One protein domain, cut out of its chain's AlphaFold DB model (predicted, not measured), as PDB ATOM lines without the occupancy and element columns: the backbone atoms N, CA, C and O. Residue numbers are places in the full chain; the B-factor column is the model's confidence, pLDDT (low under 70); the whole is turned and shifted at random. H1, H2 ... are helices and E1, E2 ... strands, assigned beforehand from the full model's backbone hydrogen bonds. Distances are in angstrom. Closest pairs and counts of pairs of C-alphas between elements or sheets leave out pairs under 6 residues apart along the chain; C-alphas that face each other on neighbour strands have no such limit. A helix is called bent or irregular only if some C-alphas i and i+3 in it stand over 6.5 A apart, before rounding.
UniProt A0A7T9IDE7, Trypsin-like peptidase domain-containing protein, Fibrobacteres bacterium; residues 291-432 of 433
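This is residues 291 to 432 of the 433 residues of the protein "Trypsin-like peptidase domain-containing protein" of Fibrobacteres bacterium (UniProt A0A7T9IDE7). Two small three-stranded sheets stand end to end, their hairpin loops pointing to opposite ends of the longest axis. The long helix H1 slants over one face of the first sheet with its first residues, 291 to 296, sticking out, short H2 folds back beside its other end, and H3 lies off the far sheet. The 142 printed residues hold three named helices and six named strands, H1 H2 E1 E2 E3 E4 E5 E6 H3 along the chain, in the mixed class; both sheets, E1 E2 E3 and E4 E5 E6, are antiparallel. The whole is compact, with a radius of gyration of the C-alphas of 16.0 A and spans of 48 by 38 by 35 A.

E1, residues 343 to 346, E2, 364 to 371, and E3, 377 to 384, form a meander, each strand the antiparallel neighbour of the one before. N 344 and O 367 of hairpin E1 and E2 are 2.8 A apart; N 368 and O 380 of hairpin E2 and E3 are 2.9 A apart. This sheet is only just strongly twisted, with C-alphas up to 4.0 A off its plane. H1, residues 291 to 312, is on one face, two layers in all, at a height over the sheet of 8.9 A. It lies over E2 and E3, slantwise to the strands, at 39 degrees to E2 on the local plane; the closest C-alphas of H1 and E3, those of Val 301 and Met 379, are 7.9 A apart. H2, residues 318 to 324, makes a helical hairpin with H1 and touches its residues 306 to 310 alone, closest at the C-alphas of Arg 310 and Arg 324, 6.9 A, at a shallow tilt of 31 degrees, opposite ways. E4, residues 389 to 395, E5, 401 to 407, and E6, 418 to 420, form the other meander. N 392 and O 404 of hairpin E4 and E5 are 2.8 A apart, and N 420 and O 403 of hairpin E5 and E6 are 3.0 A apart. Residues 359 to 360 pair with 389 to 390 of E4, antiparallel; E3 and E4 are apart. H3, residues 424 to 430, touches no helix and is not on either sheet. Every O i to N i+4 pair is within hydrogen-bond range in H1 and H2; in H3 it is 0 of 3, with 1 of 4 O i to N i+3 pairs.

H1 begins at C-alpha 291 (41.683, -12.954, -21.125) and is 32.2 A long. E2 is 22.5 A, E3 22.4 A, E4 19.4 A and E5 19.3 A long; E4 begins at C-alpha 389 (13.986, -25.529, -4.223). H3 is 10.7 A long, ends at C-alpha 430 (40.651, -32.072, -0.131), and is neither bent nor irregular, but only just: C-alphas 425 and 428 are 6.1 A apart.

The two C-alphas farthest apart, those of Asn 374 and Lys 399, are 49.8 A apart. The printed part has no cut; the links H2 to E1 and E1 to E2 are long, with 18 and 17 residues. Mean pLDDT of the printed part is 70.1, and 60 residues are under 70, among them 322 to 343 and 411 to 432.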
ATOM      1  N   GLU A 291      41.821 -11.801 -22.024       78.19
ATOM      2  CA  GLU A 291      41.683 -12.954 -21.125       78.19
ATOM      3  C   GLU A 291      41.913 -12.587 -19.651       78.19
ATOM      4  O   GLU A 291      41.287 -13.153 -18.748       78.19
ATOM      5  N   GLN A 292      42.839 -11.668 -19.372       79.56
ATOM      6  CA  GLN A 292      43.081 -11.165 -18.022       79.56
ATOM      7  C   GLN A 292      41.890 -10.339 -17.520       79.56
ATOM      8  O   GLN A 292      41.478 -10.512 -16.372       79.56
ATOM      9  N   ASP A 293      41.307  -9.502 -18.377       74.62
ATOM     10  CA  ASP A 293      40.127  -8.703 -18.059       74.62
ATOM     11  C   ASP A 293      38.903  -9.581 -17.785       74.62
ATOM     12  O   ASP A 293      38.246  -9.430 -16.755       74.62
ATOM     13  N   GLN A 294      38.670 -10.600 -18.618       73.75
ATOM     14  CA  GLN A 294      37.612 -11.591 -18.400       73.75
ATOM     15  C   GLN A 294      37.766 -12.333 -17.065       73.75
ATOM     16  O   GLN A 294      36.781 -12.530 -16.346       73.75
ATOM     17  N   ARG A 295      38.995 -12.739 -16.707       78.12
ATOM     18  CA  ARG A 295      39.285 -13.374 -15.408       78.12
ATOM     19  C   ARG A 295      39.007 -12.425 -14.246       78.12
ATOM     20  O   ARG A 295      38.295 -12.794 -13.317       78.12
ATOM     21  N   ARG A 296      39.511 -11.192 -14.328       78.31
ATOM     22  CA  ARG A 296      39.310 -10.160 -13.306       78.31
ATOM     23  C   ARG A 296      37.831  -9.835 -13.111       78.31
ATOM     24  O   ARG A 296      37.370  -9.770 -11.976       78.31
ATOM     25  N   TRP A 297      37.089  -9.688 -14.205       73.31
ATOM     26  CA  TRP A 297      35.647  -9.464 -14.183       73.31
ATOM     27  C   TRP A 297      34.913 -10.612 -13.493       73.31
ATOM     28  O   TRP A 297      34.094 -10.384 -12.603       73.31
ATOM     29  N   LYS A 298      35.248 -11.862 -13.831       73.31
ATOM     30  CA  LYS A 298      34.679 -13.026 -13.148       73.31
ATOM     31  C   LYS A 298      34.921 -12.967 -11.634       73.31
ATOM     32  O   LYS A 298      33.995 -13.220 -10.862       73.31
ATOM     33  N   ASP A 299      36.132 -12.619 -11.210       79.06
ATOM     34  CA  ASP A 299      36.474 -12.515  -9.790       79.06
ATOM     35  C   ASP A 299      35.710 -11.389  -9.076       79.06
ATOM     36  O   ASP A 299      35.319 -11.550  -7.914       79.06
ATOM     37  N   GLU A 300      35.481 -10.259  -9.755       77.62
ATOM     38  CA  GLU A 300      34.661  -9.140  -9.267       77.62
ATOM     39  C   GLU A 300      33.203  -9.575  -9.063       77.62
ATOM     40  O   GLU A 300      32.643  -9.351  -7.985       77.62
ATOM     41  N   VAL A 301      32.624 -10.282 -10.039       71.44
ATOM     42  CA  VAL A 301      31.264 -10.830  -9.940       71.44
ATOM     43  C   VAL A 301      31.145 -11.810  -8.773       71.44
ATOM     44  O   VAL A 301      30.279 -11.660  -7.908       71.44
ATOM     45  N   ASP A 302      32.063 -12.776  -8.693       74.25
ATOM     46  CA  ASP A 302      32.075 -13.774  -7.624       74.25
ATOM     47  C   ASP A 302      32.250 -13.112  -6.243       74.25
ATOM     48  O   ASP A 302      31.657 -13.548  -5.251       74.25
ATOM     49  N   ARG A 303      33.053 -12.040  -6.143       81.38
ATOM     50  CA  ARG A 303      33.241 -11.270  -4.902       81.38
ATOM     51  C   ARG A 303      31.964 -10.546  -4.481       81.38
ATOM     52  O   ARG A 303      31.555 -10.716  -3.337       81.38
ATOM     53  N   ALA A 304      31.315  -9.817  -5.383       78.81
ATOM     54  CA  ALA A 304      30.086  -9.091  -5.072       78.81
ATOM     55  C   ALA A 304      28.952 -10.030  -4.617       78.81
ATOM     56  O   ALA A 304      28.241  -9.725  -3.657       78.81
ATOM     57  N   ILE A 305      28.842 -11.220  -5.221       73.00
ATOM     58  CA  ILE A 305      27.911 -12.261  -4.761       73.00
ATOM     59  C   ILE A 305      28.252 -12.698  -3.329       73.00
ATOM     60  O   ILE A 305      27.370 -12.716  -2.466       73.00
ATOM     61  N   ARG A 306      29.527 -13.010  -3.035       77.44
ATOM     62  CA  ARG A 306      29.969 -13.390  -1.676       77.44
ATOM     63  C   ARG A 306      29.659 -12.314  -0.644       77.44
ATOM     64  O   ARG A 306      29.191 -12.640   0.447       77.44
ATOM     65  N   ASP A 307      29.913 -11.055  -0.969       82.69
ATOM     66  CA  ASP A 307      29.693  -9.949  -0.041       82.69
ATOM     67  C   ASP A 307      28.195  -9.706   0.188       82.69
ATOM     68  O   ASP A 307      27.771  -9.525   1.331       82.69
ATOM     69  N   SER A 308      27.361  -9.854  -0.848       79.44
ATOM     70  CA  SER A 308      25.899  -9.805  -0.706       79.44
ATOM     71  C   SER A 308      25.354 -10.933   0.183       79.44
ATOM     72  O   SER A 308      24.515 -10.694   1.057       79.44
ATOM     73  N   ILE A 309      25.869 -12.157   0.014       75.06
ATOM     74  CA  ILE A 309      25.563 -13.315   0.871       75.06
ATOM     75  C   ILE A 309      25.923 -13.009   2.331       75.06
ATOM     76  O   ILE A 309      25.121 -13.258   3.235       75.06
ATOM     77  N   ARG A 310      27.125 -12.467   2.579       78.25
ATOM     78  CA  ARG A 310      27.610 -12.139   3.931       78.25
ATOM     79  C   ARG A 310      26.751 -11.082   4.614       78.25
ATOM     80  O   ARG A 310      26.454 -11.252   5.793       78.25
ATOM     81  N   ALA A 311      26.353 -10.043   3.883       81.50
ATOM     82  CA  ALA A 311      25.582  -8.926   4.418       81.50
ATOM     83  C   ALA A 311      24.140  -9.303   4.802       81.50
ATOM     84  O   ALA A 311      23.563  -8.673   5.683       81.50
ATOM     85  N   ARG A 312      23.543 -10.310   4.149       77.06
ATOM     86  CA  ARG A 312      22.104 -10.612   4.284       77.06
ATOM     87  C   ARG A 312      21.773 -11.862   5.080       77.06
ATOM     88  O   ARG A 312      20.647 -11.996   5.547       77.06
ATOM     89  N   LEU A 313      22.707 -12.801   5.214       77.56
ATOM     90  CA  LEU A 313      22.422 -14.053   5.906       77.56
ATOM     91  C   LEU A 313      22.719 -13.953   7.408       77.56
ATOM     92  O   LEU A 313      23.857 -13.621   7.766       77.56
ATOM     93  N   PRO A 314      21.750 -14.317   8.278       74.56
ATOM     94  CA  PRO A 314      21.945 -14.348   9.720       74.56
ATOM     95  C   PRO A 314      23.193 -15.148  10.086       74.56
ATOM     96  O   PRO A 314      23.428 -16.240   9.552       74.56
ATOM     97  N   GLN A 315      23.999 -14.613  11.006       72.50
ATOM     98  CA  GLN A 315      25.117 -15.371  11.554       72.50
ATOM     99  C   GLN A 315      24.576 -16.658  12.197       72.50
ATOM    100  O   GLN A 315      23.689 -16.609  13.040       72.50
ATOM    101  N   GLY A 316      25.083 -17.815  11.765       68.44
ATOM    102  CA  GLY A 316      24.769 -19.112  12.373       68.44
ATOM    103  C   GLY A 316      23.862 -20.040  11.562       68.44
ATOM    104  O   GLY A 316      23.902 -21.244  11.819       68.44
ATOM    105  N   SER A 317      23.129 -19.559  10.548       74.25
ATOM    106  CA  SER A 317      22.312 -20.467   9.727       74.25
ATOM    107  C   SER A 317      23.198 -21.436   8.936       74.25
ATOM    108  O   SER A 317      24.285 -21.083   8.469       74.25
ATOM    109  N   TRP A 318      22.754 -22.682   8.779       69.50
ATOM    110  CA  TRP A 318      23.507 -23.689   8.027       69.50
ATOM    111  C   TRP A 318      23.705 -23.276   6.555       69.50
ATOM    112  O   TRP A 318      24.799 -23.417   6.008       69.50
ATOM    113  N   THR A 319      22.701 -22.609   5.972       69.00
ATOM    114  CA  THR A 319      22.805 -21.947   4.660       69.00
ATOM    115  C   THR A 319      23.909 -20.882   4.662       69.00
ATOM    116  O   THR A 319      24.750 -20.875   3.768       69.00
ATOM    117  N   ALA A 320      23.996 -20.028   5.690       70.50
ATOM    118  CA  ALA A 320      25.086 -19.061   5.810       70.50
ATOM    119  C   ALA A 320      26.458 -19.743   5.908       70.50
ATOM    120  O   ALA A 320      27.410 -19.265   5.297       70.50
ATOM    121  N   LYS A 321      26.575 -20.860   6.639       70.69
ATOM    122  CA  LYS A 321      27.836 -21.610   6.773       70.69
ATOM    123  C   LYS A 321      28.312 -22.168   5.427       70.69
ATOM    124  O   LYS A 321      29.456 -21.918   5.060       70.69
ATOM    125  N   ILE A 322      27.439 -22.832   4.664       67.81
ATOM    126  CA  ILE A 322      27.784 -23.369   3.333       67.81
ATOM    127  C   ILE A 322      28.165 -22.256   2.367       67.81
ATOM    128  O   ILE A 322      29.193 -22.327   1.691       67.81
ATOM    129  N   LEU A 323      27.346 -21.208   2.310       67.88
ATOM    130  CA  LEU A 323      27.543 -20.136   1.343       67.88
ATOM    131  C   LEU A 323      28.799 -19.306   1.650       67.88
ATOM    132  O   LEU A 323      29.507 -18.900   0.726       67.88
ATOM    133  N   ARG A 324      29.143 -19.122   2.934       67.88
ATOM    134  CA  ARG A 324      30.386 -18.450   3.359       67.88
ATOM    135  C   ARG A 324      31.647 -19.268   3.080       67.88
ATOM    136  O   ARG A 324      32.692 -18.664   2.863       67.88
ATOM    137  N   GLN A 325      31.560 -20.598   3.038       65.94
ATOM    138  CA  GLN A 325      32.689 -21.475   2.698       65.94
ATOM    139  C   GLN A 325      33.009 -21.499   1.192       65.94
ATOM    140  O   GLN A 325      33.906 -22.220   0.769       65.94
ATOM    141  N   GLY A 326      32.286 -20.736   0.356       57.28
ATOM    142  CA  GLY A 326      32.508 -20.730  -1.096       57.28
ATOM    143  C   GLY A 326      32.130 -22.053  -1.767       57.28
ATOM    144  O   GLY A 326      32.459 -22.287  -2.931       57.28
ATOM    145  N   LEU A 327      31.420 -22.921  -1.039       57.44
ATOM    146  CA  LEU A 327      30.930 -24.204  -1.516       57.44
ATOM    147  C   LEU A 327      29.640 -24.010  -2.311       57.44
ATOM    148  O   LEU A 327      28.631 -24.646  -2.025       57.44
ATOM    149  N   TRP A 328      29.684 -23.146  -3.322       62.06
ATOM    150  CA  TRP A 328      28.601 -22.981  -4.280       62.06
ATOM    151  C   TRP A 328      29.102 -23.035  -5.720       62.06
ATOM    152  O   TRP A 328      30.280 -22.788  -5.994       62.06
ATOM    153  N   SER A 329      28.226 -23.474  -6.629       53.75
ATOM    154  CA  SER A 329      28.502 -23.419  -8.067       53.75
ATOM    155  C   SER A 329      28.397 -21.963  -8.514       53.75
ATOM    156  O   SER A 329      27.365 -21.349  -8.236       53.75
ATOM    157  N   PRO A 330      29.416 -21.403  -9.190       49.59
ATOM    158  CA  PRO A 330      29.475 -19.976  -9.481       49.59
ATOM    159  C   PRO A 330      28.282 -19.474 -10.307       49.59
ATOM    160  O   PRO A 330      27.933 -18.307 -10.190       49.59
ATOM    161  N   PHE A 331      27.606 -20.334 -11.081       51.19
ATOM    162  CA  PHE A 331      26.401 -19.954 -11.820       51.19
ATOM    163  C   PHE A 331      25.464 -21.142 -12.035       51.19
ATOM    164  O   PHE A 331      25.813 -22.122 -12.696       51.19
ATOM    165  N   SER A 332      24.221 -21.006 -11.591       45.69
ATOM    166  CA  SER A 332      23.095 -21.692 -12.209       45.69
ATOM    167  C   SER A 332      22.794 -21.029 -13.550       45.69
ATOM    168  O   SER A 332      22.074 -20.033 -13.602       45.69
ATOM    169  N   LYS A 333      23.404 -21.507 -14.638       43.84
ATOM    170  CA  LYS A 333      23.242 -20.909 -15.972       43.84
ATOM    171  C   LYS A 333      21.829 -21.141 -16.529       43.84
ATOM    172  O   LYS A 333      21.643 -21.965 -17.412       43.84
ATOM    173  N   ALA A 334      20.850 -20.358 -16.089       40.88
ATOM    174  CA  ALA A 334      19.701 -20.009 -16.919       40.88
ATOM    175  C   ALA A 334      20.014 -18.691 -17.650       40.88
ATOM    176  O   ALA A 334      19.290 -17.709 -17.530       40.88
ATOM    177  N   PHE A 335      21.136 -18.649 -18.377       42.41
ATOM    178  CA  PHE A 335      21.392 -17.564 -19.319       42.41
ATOM    179  C   PHE A 335      20.472 -17.801 -20.514       42.41
ATOM    180  O   PHE A 335      20.801 -18.574 -21.413       42.41
ATOM    181  N   ARG A 336      19.303 -17.156 -20.538       38.56
ATOM    182  CA  ARG A 336      18.732 -16.822 -21.844       38.56
ATOM    183  C   ARG A 336      19.685 -15.797 -22.444       38.56
ATOM    184  O   ARG A 336      20.033 -14.846 -21.758       38.56
ATOM    185  N   ASN A 337      20.189 -16.108 -23.637       40.19
ATOM    186  CA  ASN A 337      21.034 -15.289 -24.507       40.19
ATOM    187  C   ASN A 337      21.238 -13.853 -23.976       40.19
ATOM    188  O   ASN A 337      20.291 -13.073 -23.992       40.19
ATOM    189  N   ILE A 338      22.443 -13.502 -23.495       47.88
ATOM    190  CA  ILE A 338      22.752 -12.162 -22.929       47.88
ATOM    191  C   ILE A 338      22.338 -11.038 -23.895       47.88
ATOM    192  O   ILE A 338      21.995  -9.945 -23.456       47.88
ATOM    193  N   LYS A 339      22.308 -11.337 -25.200       48.78
ATOM    194  CA  LYS A 339      21.822 -10.442 -26.254       48.78
ATOM    195  C   LYS A 339      20.342 -10.056 -26.125       48.78
ATOM    196  O   LYS A 339      19.975  -8.985 -26.569       48.78
ATOM    197  N   GLU A 340      19.497 -10.907 -25.546       51.00
ATOM    198  CA  GLU A 340      18.041 -10.706 -25.502       51.00
ATOM    199  C   GLU A 340      17.546 -10.235 -24.132       51.00
ATOM    200  O   GLU A 340      16.566  -9.495 -24.056       51.00
ATOM    201  N   ARG A 341      18.187 -10.677 -23.037       58.62
ATOM    202  CA  ARG A 341      17.870 -10.235 -21.669       58.62
ATOM    203  C   ARG A 341      19.134 -10.218 -20.809       58.62
ATOM    204  O   ARG A 341      19.633 -11.289 -20.466       58.62
ATOM    205  N   PRO A 342      19.624  -9.048 -20.372       61.91
ATOM    206  CA  PRO A 342      20.822  -8.949 -19.541       61.91
ATOM    207  C   PRO A 342      20.570  -9.337 -18.072       61.91
ATOM    208  O   PRO A 342      21.354  -8.996 -17.192       61.91
ATOM    209  N   GLU A 343      19.457 -10.004 -17.777       69.88
ATOM    210  CA  GLU A 343      19.045 -10.364 -16.428       69.88
ATOM    211  C   GLU A 343      19.309 -11.850 -16.191       69.88
ATOM    212  O   GLU A 343      18.785 -12.717 -16.889       69.88
ATOM    213  N   ALA A 344      20.116 -12.150 -15.181       74.12
ATOM    214  CA  ALA A 344      20.316 -13.488 -14.660       74.12
ATOM    215  C   ALA A 344      19.687 -13.607 -13.275       74.12
ATOM    216  O   ALA A 344      19.565 -12.627 -12.543       74.12
ATOM    217  N   VAL A 345      19.339 -14.831 -12.886       74.81
ATOM    218  CA  VAL A 345      19.002 -15.126 -11.497       74.81
ATOM    219  C   VAL A 345      20.100 -15.984 -10.897       74.81
ATOM    220  O   VAL A 345      20.412 -17.065 -11.398       74.81
ATOM    221  N   VAL A 346      20.700 -15.482  -9.824       75.75
ATOM    222  CA  VAL A 346      21.721 -16.187  -9.059       75.75
ATOM    223  C   VAL A 346      21.050 -16.813  -7.852       75.75
ATOM    224  O   VAL A 346      20.531 -16.117  -6.977       75.75
ATOM    225  N   ILE A 347      21.084 -18.142  -7.811       76.50
ATOM    226  CA  ILE A 347      20.744 -18.916  -6.625       76.50
ATOM    227  C   ILE A 347      21.998 -19.697  -6.256       76.50
ATOM    228  O   ILE A 347      22.404 -20.592  -7.004       76.50
ATOM    229  N   PRO A 348      22.665 -19.356  -5.149       73.06
ATOM    230  CA  PRO A 348      23.846 -20.077  -4.757       73.06
ATOM    231  C   PRO A 348      23.377 -21.456  -4.308       73.06
ATOM    232  O   PRO A 348      22.520 -21.542  -3.440       73.06
ATOM    233  N   LEU A 349      23.881 -22.513  -4.942       73.25
ATOM    234  CA  LEU A 349      23.581 -23.902  -4.591       73.25
ATOM    235  C   LEU A 349      24.669 -24.480  -3.694       73.25
ATOM    236  O   LEU A 349      25.809 -24.062  -3.852       73.25
ATOM    237  N   PRO A 350      24.409 -25.464  -2.817       69.88
ATOM    238  CA  PRO A 350      25.501 -26.138  -2.140       69.88
ATOM    239  C   PRO A 350      26.323 -26.928  -3.170       69.88
ATOM    240  O   PRO A 350      25.786 -27.481  -4.130       69.88
ATOM    241  N   ARG A 351      27.632 -27.061  -2.953       65.88
ATOM    242  CA  ARG A 351      28.456 -27.993  -3.740       65.88
ATOM    243  C   ARG A 351      28.092 -29.451  -3.487       65.88
ATOM    244  O   ARG A 351      28.497 -30.303  -4.265       65.88
ATOM    245  N   CYS A 352      27.373 -29.748  -2.406       66.94
ATOM    246  CA  CYS A 352      27.041 -31.112  -2.045       66.94
ATOM    247  C   CYS A 352      25.852 -31.184  -1.053       66.94
ATOM    248  O   CYS A 352      25.567 -30.223  -0.347       66.94
ATOM    249  N   LEU A 353      25.147 -32.320  -1.000       65.38
ATOM    250  CA  LEU A 353      23.830 -32.462  -0.344       65.38
ATOM    251  C   LEU A 353      23.807 -33.195   1.014       65.38
ATOM    252  O   LEU A 353      22.751 -33.655   1.443       65.38
ATOM    253  N   ALA A 354      24.939 -33.375   1.697       64.50
ATOM    254  CA  ALA A 354      24.961 -34.148   2.942       64.50
ATOM    255  C   ALA A 354      24.100 -33.471   4.019       64.50
ATOM    256  O   ALA A 354      24.424 -32.378   4.480       64.50
ATOM    257  N   GLY A 355      23.014 -34.143   4.409       63.00
ATOM    258  CA  GLY A 355      22.097 -33.678   5.449       63.00
ATOM    259  C   GLY A 355      21.092 -32.607   5.013       63.00
ATOM    260  O   GLY A 355      20.486 -32.000   5.890       63.00
ATOM    261  N   MET A 356      20.904 -32.349   3.710       62.47
ATOM    262  CA  MET A 356      19.760 -31.546   3.256       62.47
ATOM    263  C   MET A 356      18.496 -32.401   3.179       62.47
ATOM    264  O   MET A 356      18.503 -33.454   2.536       62.47
ATOM    265  N   ASP A 357      17.403 -31.892   3.746       62.38
ATOM    266  CA  ASP A 357      16.058 -32.310   3.359       62.38
ATOM    267  C   ASP A 357      15.838 -32.049   1.863       62.38
ATOM    268  O   ASP A 357      16.486 -31.202   1.243       62.38
ATOM    269  N   THR A 358      14.897 -32.771   1.256       70.00
ATOM    270  CA  THR A 358      14.557 -32.616  -0.168       70.00
ATOM    271  C   THR A 358      14.083 -31.206  -0.530       70.00
ATOM    272  O   THR A 358      14.064 -30.883  -1.717       70.00
ATOM    273  N   SER A 359      13.749 -30.364   0.456       77.94
ATOM    274  CA  SER A 359      13.406 -28.948   0.301       77.94
ATOM    275  C   SER A 359      14.465 -28.015   0.890       77.94
ATOM    276  O   SER A 359      14.844 -28.144   2.055       77.94
ATOM    277  N   TRP A 360      14.867 -26.998   0.131       79.31
ATOM    278  CA  TRP A 360      15.813 -25.974   0.567       79.31
ATOM    279  C   TRP A 360      15.396 -24.593   0.063       79.31
ATOM    280  O   TRP A 360      15.034 -24.448  -1.095       79.31
ATOM    281  N   THR A 361      15.459 -23.568   0.919       83.38
ATOM    282  CA  THR A 361      15.009 -22.204   0.581       83.38
ATOM    283  C   THR A 361      16.169 -21.205   0.637       83.38
ATOM    284  O   THR A 361      16.321 -20.491   1.633       83.38
ATOM    285  N   PRO A 362      17.054 -21.170  -0.376       80.75
ATOM    286  CA  PRO A 362      18.130 -20.193  -0.424       80.75
ATOM    287  C   PRO A 362      17.621 -18.776  -0.735       80.75
ATOM    288  O   PRO A 362      16.570 -18.598  -1.364       80.75
ATOM    289  N   PRO A 363      18.396 -17.744  -0.353       82.88
ATOM    290  CA  PRO A 363      18.239 -16.422  -0.948       82.88
ATOM    291  C   PRO A 363      18.472 -16.484  -2.464       82.88
ATOM    292  O   PRO A 363      19.259 -17.297  -2.953       82.88
ATOM    293  N   ALA A 364      17.813 -15.592  -3.196       81.81
ATOM    294  CA  ALA A 364      17.984 -15.440  -4.632       81.81
ATOM    295  C   ALA A 364      18.261 -13.974  -4.979       81.81
ATOM    296  O   ALA A 364      17.829 -13.057  -4.274       81.81
ATOM    297  N   TRP A 365      18.977 -13.757  -6.078       82.44
ATOM    298  CA  TRP A 365      19.305 -12.426  -6.575       82.44
ATOM    299  C   TRP A 365      19.010 -12.318  -8.060       82.44
ATOM    300  O   TRP A 365      19.409 -13.185  -8.830       82.44
ATOM    301  N   GLY A 366      18.368 -11.227  -8.459       82.38
ATOM    302  CA  GLY A 366      18.356 -10.786  -9.844       82.38
ATOM    303  C   GLY A 366      19.659 -10.046 -10.095       82.38
ATOM    304  O   GLY A 366      20.034  -9.179  -9.309       82.38
ATOM    305  N   VAL A 367      20.370 -10.400 -11.151       80.75
ATOM    306  CA  VAL A 367      21.610  -9.753 -11.560       80.75
ATOM    307  C   VAL A 367      21.377  -9.188 -12.939       80.75
ATOM    308  O   VAL A 367      21.200  -9.941 -13.890       80.75
ATOM    309  N   ARG A 368      21.351  -7.864 -13.045       84.31
ATOM    310  CA  ARG A 368      21.297  -7.182 -14.331       84.31
ATOM    311  C   ARG A 368      22.711  -6.802 -14.729       84.31
ATOM    312  O   ARG A 368      23.382  -6.107 -13.972       84.31
ATOM    313  N   PHE A 369      23.145  -7.250 -15.894       82.06
ATOM    314  CA  PHE A 369      24.408  -6.856 -16.500       82.06
ATOM    315  C   PHE A 369      24.191  -5.661 -17.420       82.06
ATOM    316  O   PHE A 369      23.110  -5.474 -17.974       82.06
ATOM    317  N   GLY A 370      25.205  -4.830 -17.575       83.81
ATOM    318  CA  GLY A 370      25.124  -3.740 -18.525       83.81
ATOM    319  C   GLY A 370      26.180  -2.689 -18.297       83.81
ATOM    320  O   GLY A 370      27.079  -2.865 -17.485       83.81
ATOM    321  N   PHE A 371      26.055  -1.589 -19.017       84.38
ATOM    322  CA  PHE A 371      26.954  -0.459 -18.894       84.38
ATOM    323  C   PHE A 371      26.438   0.518 -17.843       84.38
ATOM    324  O   PHE A 371      25.280   0.935 -17.896       84.38
ATOM    325  N   ASP A 372      27.274   0.860 -16.868       88.75
ATOM    326  CA  ASP A 372      26.968   1.918 -15.905       88.75
ATOM    327  C   ASP A 372      26.978   3.310 -16.570       88.75
ATOM    328  O   ASP A 372      27.232   3.457 -17.770       88.75
ATOM    329  N   LYS A 373      26.714   4.364 -15.793       89.06
ATOM    330  CA  LYS A 373      26.746   5.755 -16.270       89.06
ATOM    331  C   LYS A 373      28.088   6.148 -16.899       89.06
ATOM    332  O   LYS A 373      28.143   7.082 -17.691       89.06
ATOM    333  N   ASN A 374      29.158   5.441 -16.553       85.31
ATOM    334  CA  ASN A 374      30.520   5.662 -17.013       85.31
ATOM    335  C   ASN A 374      30.889   4.694 -18.145       85.31
ATOM    336  O   ASN A 374      32.057   4.564 -18.506       85.31
ATOM    337  N   MET A 375      29.897   4.025 -18.732       82.12
ATOM    338  CA  MET A 375      30.078   3.086 -19.827       82.12
ATOM    339  C   MET A 375      31.059   1.957 -19.518       82.12
ATOM    340  O   MET A 375      31.696   1.394 -20.410       82.12
ATOM    341  N   ARG A 376      31.139   1.583 -18.243       82.50
ATOM    342  CA  ARG A 376      31.838   0.387 -17.798       82.50
ATOM    343  C   ARG A 376      30.868  -0.764 -17.782       82.50
ATOM    344  O   ARG A 376      29.769  -0.633 -17.251       82.50
ATOM    345  N   TRP A 377      31.294  -1.898 -18.321       78.31
ATOM    346  CA  TRP A 377      30.554  -3.131 -18.113       78.31
ATOM    347  C   TRP A 377      30.553  -3.479 -16.619       78.31
ATOM    348  O   TRP A 377      31.597  -3.766 -16.033       78.31
ATOM    349  N   ASP A 378      29.379  -3.423 -16.008       84.25
ATOM    350  CA  ASP A 378      29.139  -3.622 -14.586       84.25
ATOM    351  C   ASP A 378      27.914  -4.538 -14.399       84.25
ATOM    352  O   ASP A 378      27.316  -5.065 -15.349       84.25
ATOM    353  N   MET A 379      27.535  -4.768 -13.148       86.75
ATOM    354  CA  MET A 379      26.307  -5.452 -12.794       86.75
ATOM    355  C   MET A 379      25.609  -4.800 -11.602       86.75
ATOM    356  O   MET A 379      26.226  -4.315 -10.656       86.75
ATOM    357  N   ARG A 380      24.278  -4.857 -11.603       87.62
ATOM    358  CA  ARG A 380      23.445  -4.497 -10.452       87.62
ATOM    359  C   ARG A 380      22.777  -5.750  -9.911       87.62
ATOM    360  O   ARG A 380      22.139  -6.490 -10.656       87.62
ATOM    361  N   MET A 381      22.910  -5.970  -8.607       85.00
ATOM    362  CA  MET A 381      22.265  -7.082  -7.915       85.00
ATOM    363  C   MET A 381      21.063  -6.590  -7.109       85.00
ATOM    364  O   MET A 381      21.202  -5.747  -6.223       85.00
ATOM    365  N   THR A 382      19.903  -7.189  -7.345       86.25
ATOM    366  CA  THR A 382      18.662  -6.921  -6.611       86.25
ATOM    367  C   THR A 382      18.270  -8.153  -5.808       86.25
ATOM    368  O   THR A 382      18.357  -9.281  -6.293       86.25
ATOM    369  N   ALA A 383      17.859  -7.952  -4.552       84.56
ATOM    370  CA  ALA A 383      17.299  -9.035  -3.745       84.56
ATOM    371  C   ALA A 383      16.030  -9.571  -4.406       84.56
ATOM    372  O   ALA A 383      15.161  -8.781  -4.765       84.56
ATOM    373  N   LEU A 384      15.898 -10.888  -4.504       83.12
ATOM    374  CA  LEU A 384      14.620 -11.520  -4.802       83.12
ATOM    375  C   LEU A 384      14.089 -12.193  -3.541       83.12
ATOM    376  O   LEU A 384      14.846 -12.506  -2.616       83.12
ATOM    377  N   SER A 385      12.783 -12.446  -3.522       83.56
ATOM    378  CA  SER A 385      12.190 -13.350  -2.540       83.56
ATOM    379  C   SER A 385      12.895 -14.706  -2.603       83.56
ATOM    380  O   SER A 385      13.254 -15.181  -3.684       83.56
ATOM    381  N   SER A 386      13.108 -15.322  -1.442       81.75
ATOM    382  CA  SER A 386      13.722 -16.644  -1.355       81.75
ATOM    383  C   SER A 386      12.936 -17.673  -2.166       81.75
ATOM    384  O   SER A 386      11.705 -17.627  -2.211       81.75
ATOM    385  N   VAL A 387      13.642 -18.618  -2.782       82.00
ATOM    386  CA  VAL A 387      13.037 -19.623  -3.666       82.00
ATOM    387  C   VAL A 387      13.037 -20.956  -2.954       82.00
ATOM    388  O   VAL A 387      14.100 -21.430  -2.575       82.00
ATOM    389  N   SER A 388      11.876 -21.588  -2.810       85.81
ATOM    390  CA  SER A 388      11.833 -22.977  -2.361       85.81
ATOM    391  C   SER A 388      12.282 -23.885  -3.503       85.81
ATOM    392  O   SER A 388      11.617 -23.981  -4.536       85.81
ATOM    393  N   LEU A 389      13.419 -24.544  -3.315       83.38
ATOM    394  CA  LEU A 389      13.986 -25.529  -4.223       83.38
ATOM    395  C   LEU A 389      13.703 -26.940  -3.719       83.38
ATOM    396  O   LEU A 389      13.856 -27.230  -2.535       83.38
ATOM    397  N   GLN A 390      13.362 -27.829  -4.643       84.06
ATOM    398  CA  GLN A 390      13.303 -29.266  -4.431       84.06
ATOM    399  C   GLN A 390      14.476 -29.941  -5.137       84.06
ATOM    400  O   GLN A 390      14.676 -29.745  -6.336       84.06
ATOM    401  N   ALA A 391      15.257 -30.739  -4.412       80.62
ATOM    402  CA  ALA A 391      16.371 -31.490  -4.980       80.62
ATOM    403  C   ALA A 391      15.909 -32.876  -5.458       80.62
ATOM    404  O   ALA A 391      15.439 -33.699  -4.674       80.62
ATOM    405  N   LYS A 392      16.093 -33.165  -6.748       82.31
ATOM    406  CA  LYS A 392      15.885 -34.481  -7.364       82.31
ATOM    407  C   LYS A 392      17.229 -35.101  -7.720       82.31
ATOM    408  O   LYS A 392      17.847 -34.738  -8.718       82.31
ATOM    409  N   CYS A 393      17.683 -36.050  -6.912       77.81
ATOM    410  CA  CYS A 393      18.949 -36.745  -7.127       77.81
ATOM    411  C   CYS A 393      18.778 -38.057  -7.888       77.81
ATOM    412  O   CYS A 393      17.875 -38.838  -7.597       77.81
ATOM    413  N   LYS A 394      19.698 -38.336  -8.811       80.50
ATOM    414  CA  LYS A 394      19.851 -39.628  -9.488       80.50
ATOM    415  C   LYS A 394      21.302 -40.097  -9.394       80.50
ATOM    416  O   LYS A 394      22.224 -39.295  -9.248       80.50
ATOM    417  N   GLN A 395      21.507 -41.407  -9.457       78.50
ATOM    418  CA  GLN A 395      22.844 -41.990  -9.485       78.50
ATOM    419  C   GLN A 395      23.414 -41.884 -10.908       78.50
ATOM    420  O   GLN A 395      22.793 -42.354 -11.857       78.50
ATOM    421  N   GLY A 396      24.554 -41.209 -11.054       72.12
ATOM    422  CA  GLY A 396      25.277 -41.072 -12.316       72.12
ATOM    423  C   GLY A 396      26.146 -42.292 -12.634       72.12
ATOM    424  O   GLY A 396      26.337 -43.182 -11.802       72.12
ATOM    425  N   THR A 397      26.716 -42.309 -13.840       74.56
ATOM    426  CA  THR A 397      27.527 -43.415 -14.383       74.56
ATOM    427  C   THR A 397      28.832 -43.677 -13.616       74.56
ATOM    428  O   THR A 397      29.368 -44.777 -13.688       74.56
ATOM    429  N   SER A 398      29.323 -42.711 -12.833       65.06
ATOM    430  CA  SER A 398      30.596 -42.771 -12.097       65.06
ATOM    431  C   SER A 398      30.450 -42.927 -10.571       65.06
ATOM    432  O   SER A 398      31.332 -42.511  -9.829       65.06
ATOM    433  N   LYS A 399      29.328 -43.469 -10.065       66.19
ATOM    434  CA  LYS A 399      28.922 -43.440  -8.631       66.19
ATOM    435  C   LYS A 399      28.671 -42.033  -8.058       66.19
ATOM    436  O   LYS A 399      28.163 -41.921  -6.942       66.19
ATOM    437  N   ALA A 400      28.936 -40.968  -8.812       65.12
ATOM    438  CA  ALA A 400      28.549 -39.613  -8.445       65.12
ATOM    439  C   ALA A 400      27.016 -39.482  -8.418       65.12
ATOM    440  O   ALA A 400      26.332 -39.898  -9.353       65.12
ATOM    441  N   LYS A 401      26.458 -38.885  -7.358       67.44
ATOM    442  CA  LYS A 401      25.054 -38.453  -7.359       67.44
ATOM    443  C   LYS A 401      24.957 -37.142  -8.134       67.44
ATOM    444  O   LYS A 401      25.638 -36.182  -7.785       67.44
ATOM    445  N   ILE A 402      24.117 -37.115  -9.163       69.06
ATOM    446  CA  ILE A 402      23.769 -35.902  -9.904       69.06
ATOM    447  C   ILE A 402      22.426 -35.446  -9.368       69.06
ATOM    448  O   ILE A 402      21.468 -36.223  -9.355       69.06
ATOM    449  N   CYS A 403      22.350 -34.208  -8.903       71.56
ATOM    450  CA  CYS A 403      21.121 -33.673  -8.350       71.56
ATOM    451  C   CYS A 403      20.675 -32.467  -9.138       71.56
ATOM    452  O   CYS A 403      21.457 -31.550  -9.372       71.56
ATOM    453  N   ARG A 404      19.404 -32.511  -9.521       76.06
ATOM    454  CA  ARG A 404      18.687 -31.456 -10.208       76.06
ATOM    455  C   ARG A 404      17.847 -30.714  -9.189       76.06
ATOM    456  O   ARG A 404      16.956 -31.304  -8.587       76.06
ATOM    457  N   PHE A 405      18.116 -29.434  -8.996       75.25
ATOM    458  CA  PHE A 405      17.216 -28.578  -8.230       75.25
ATOM    459  C   PHE A 405      16.074 -28.126  -9.133       75.25
ATOM    460  O   PHE A 405      16.285 -27.937 -10.326       75.25
ATOM    461  N   GLU A 406      14.873 -27.997  -8.581       80.31
ATOM    462  CA  GLU A 406      13.708 -27.428  -9.252       80.31
ATOM    463  C   GLU A 406      13.016 -26.461  -8.291       80.31
ATOM    464  O   GLU A 406      12.782 -26.794  -7.135       80.31
ATOM    465  N   GLY A 407      12.674 -25.264  -8.754       77.00
ATOM    466  CA  GLY A 407      11.934 -24.283  -7.965       77.00
ATOM    467  C   GLY A 407      11.142 -23.344  -8.857       77.00
ATOM    468  O   GLY A 407      11.334 -23.336 -10.074       77.00
ATOM    469  N   ALA A 408      10.246 -22.573  -8.250       76.06
ATOM    470  CA  ALA A 408       9.459 -21.550  -8.926       76.06
ATOM    471  C   ALA A 408       9.495 -20.246  -8.124       76.06
ATOM    472  O   ALA A 408       9.466 -20.263  -6.892       76.06
ATOM    473  N   PHE A 409       9.539 -19.119  -8.831       72.31
ATOM    474  CA  PHE A 409       9.392 -17.800  -8.227       72.31
ATOM    475  C   PHE A 409       7.907 -17.453  -8.110       72.31
ATOM    476  O   PHE A 409       7.087 -17.900  -8.913       72.31
ATOM    477  N   ALA A 410       7.556 -16.596  -7.151       71.19
ATOM    478  CA  ALA A 410       6.188 -16.086  -7.020       71.19
ATOM    479  C   ALA A 410       5.713 -15.336  -8.284       71.19
ATOM    480  O   ALA A 410       4.527 -15.336  -8.595       71.19
ATOM    481  N   SER A 411       6.644 -14.751  -9.045       66.12
ATOM    482  CA  SER A 411       6.392 -14.062 -10.315       66.12
ATOM    483  C   SER A 411       6.159 -14.996 -11.514       66.12
ATOM    484  O   SER A 411       5.908 -14.514 -12.617       66.12
ATOM    485  N   GLY A 412       6.235 -16.322 -11.334       64.88
ATOM    486  CA  GLY A 412       5.948 -17.314 -12.372       64.88
ATOM    487  C   GLY A 412       6.831 -18.565 -12.302       64.88
ATOM    488  O   GLY A 412       7.893 -18.592 -11.674       64.88
ATOM    489  N   LYS A 413       6.406 -19.630 -13.001       52.66
ATOM    490  CA  LYS A 413       7.148 -20.899 -13.124       52.66
ATOM    491  C   LYS A 413       8.394 -20.735 -14.010       52.66
ATOM    492  O   LYS A 413       8.419 -21.194 -15.148       52.66
ATOM    493  N   GLN A 414       9.442 -20.092 -13.507       60.31
ATOM    494  CA  GLN A 414      10.782 -20.242 -14.078       60.31
ATOM    495  C   GLN A 414      11.430 -21.476 -13.457       60.31
ATOM    496  O   GLN A 414      11.829 -21.445 -12.297       60.31
ATOM    497  N   LEU A 415      11.501 -22.568 -14.223       57.12
ATOM    498  CA  LEU A 415      12.172 -23.787 -13.786       57.12
ATOM    499  C   LEU A 415      13.682 -23.542 -13.764       57.12
ATOM    500  O   LEU A 415      14.339 -23.524 -14.805       57.12
ATOM    501  N   VAL A 416      14.236 -23.375 -12.572       59.25
ATOM    502  CA  VAL A 416      15.685 -23.375 -12.387       59.25
ATOM    503  C   VAL A 416      16.117 -24.833 -12.298       59.25
ATOM    504  O   VAL A 416      15.824 -25.469 -11.299       59.25
ATOM    505  N   SER A 417      16.759 -25.363 -13.343       56.81
ATOM    506  CA  SER A 417      17.339 -26.713 -13.364       56.81
ATOM    507  C   SER A 417      18.851 -26.618 -13.381       56.81
ATOM    508  O   SER A 417      19.413 -25.995 -14.280       56.81
ATOM    509  N   ILE A 418      19.515 -27.222 -12.399       61.50
ATOM    510  CA  ILE A 418      20.973 -27.166 -12.268       61.50
ATOM    511  C   ILE A 418      21.464 -28.517 -11.783       61.50
ATOM    512  O   ILE A 418      20.949 -29.010 -10.780       61.50
ATOM    513  N   ASP A 419      22.469 -29.061 -12.459       56.19
ATOM    514  CA  ASP A 419      23.116 -30.310 -12.078       56.19
ATOM    515  C   ASP A 419      24.296 -30.018 -11.140       56.19
ATOM    516  O   ASP A 419      25.241 -29.314 -11.504       56.19
ATOM    517  N   THR A 420      24.259 -30.536  -9.912       56.97
ATOM    518  CA  THR A 420      25.441 -30.524  -9.031       56.97
ATOM    519  C   THR A 420      26.377 -31.681  -9.358       56.97
ATOM    520  O   THR A 420      25.923 -32.810  -9.556       56.97
ATOM    521  N   LEU A 421      27.687 -31.411  -9.360       56.94
ATOM    522  CA  LEU A 421      28.736 -32.387  -9.655       56.94
ATOM    523  C   LEU A 421      29.438 -32.838  -8.355       56.94
ATOM    524  O   LEU A 421      30.030 -32.017  -7.661       56.94
ATOM    525  N   GLN A 422      29.385 -34.157  -8.104       53.50
ATOM    526  CA  GLN A 422      30.027 -34.965  -7.041       53.50
ATOM    527  C   GLN A 422      29.398 -34.979  -5.627       53.50
ATOM    528  O   GLN A 422      28.699 -34.070  -5.186       53.50
ATOM    529  N   ALA A 423      29.615 -36.095  -4.915       55.72
ATOM    530  CA  ALA A 423      29.136 -36.338  -3.551       55.72
ATOM    531  C   ALA A 423      30.027 -35.635  -2.500       55.72
ATOM    532  O   ALA A 423      31.243 -35.583  -2.649       55.72
ATOM    533  N   CYS A 424      29.443 -35.150  -1.388       54.97
ATOM    534  CA  CYS A 424      30.153 -34.370  -0.349       54.97
ATOM    535  C   CYS A 424      31.423 -35.023   0.213       54.97
ATOM    536  O   CYS A 424      32.320 -34.310   0.663       54.97
ATOM    537  N   GLY A 425      31.470 -36.359   0.247       54.22
ATOM    538  CA  GLY A 425      32.551 -37.113   0.889       54.22
ATOM    539  C   GLY A 425      33.935 -36.844   0.292       54.22
ATOM    540  O   GLY A 425      34.925 -36.941   1.008       54.22
ATOM    541  N   GLU A 426      34.010 -36.433  -0.976       56.06
ATOM    542  CA  GLU A 426      35.274 -36.178  -1.686       56.06
ATOM    543  C   GLU A 426      35.801 -34.738  -1.481       56.06
ATOM    544  O   GLU A 426      37.007 -34.491  -1.543       56.06
ATOM    545  N   LEU A 427      34.923 -33.781  -1.151       54.47
ATOM    546  CA  LEU A 427      35.266 -32.356  -0.992       54.47
ATOM    547  C   LEU A 427      35.849 -32.009   0.389       54.47
ATOM    548  O   LEU A 427      36.673 -31.107   0.508       54.47
ATOM    549  N   VAL A 428      35.450 -32.722   1.448       51.94
ATOM    550  CA  VAL A 428      35.959 -32.472   2.815       51.94
ATOM    551  C   VAL A 428      37.382 -33.019   2.999       51.94
ATOM    552  O   VAL A 428      38.157 -32.480   3.789       51.94
ATOM    553  N   ALA A 429      37.753 -34.064   2.255       53.09
ATOM    554  CA  ALA A 429      39.094 -34.647   2.303       53.09
ATOM    555  C   ALA A 429      40.158 -33.765   1.620       53.09
ATOM    556  O   ALA A 429      41.328 -33.814   1.992       53.09
ATOM    557  N   THR A 430      39.755 -32.940   0.649       53.28
ATOM    558  CA  THR A 430      40.651 -32.072  -0.131       53.28
ATOM    559  C   THR A 430      40.843 -30.681   0.473       53.28
ATOM    560  O   THR A 430      41.867 -30.074   0.206       53.28
ATOM    561  N   SER A 431      39.935 -30.188   1.328       49.31
ATOM    562  CA  SER A 431      40.107 -28.884   2.004       49.31
ATOM    563  C   SER A 431      40.939 -28.939   3.296       49.31
ATOM    564  O   SER A 431      41.111 -27.913   3.951       49.31
ATOM    565  N   LYS A 432      41.349 -30.138   3.730       49.19
ATOM    566  CA  LYS A 432      42.179 -30.369   4.928       49.19
ATOM    567  C   LYS A 432      43.650 -30.665   4.598       49.19
ATOM    568  O   LYS A 432      44.424 -30.921   5.515       49.19
TER     569      LYS A 432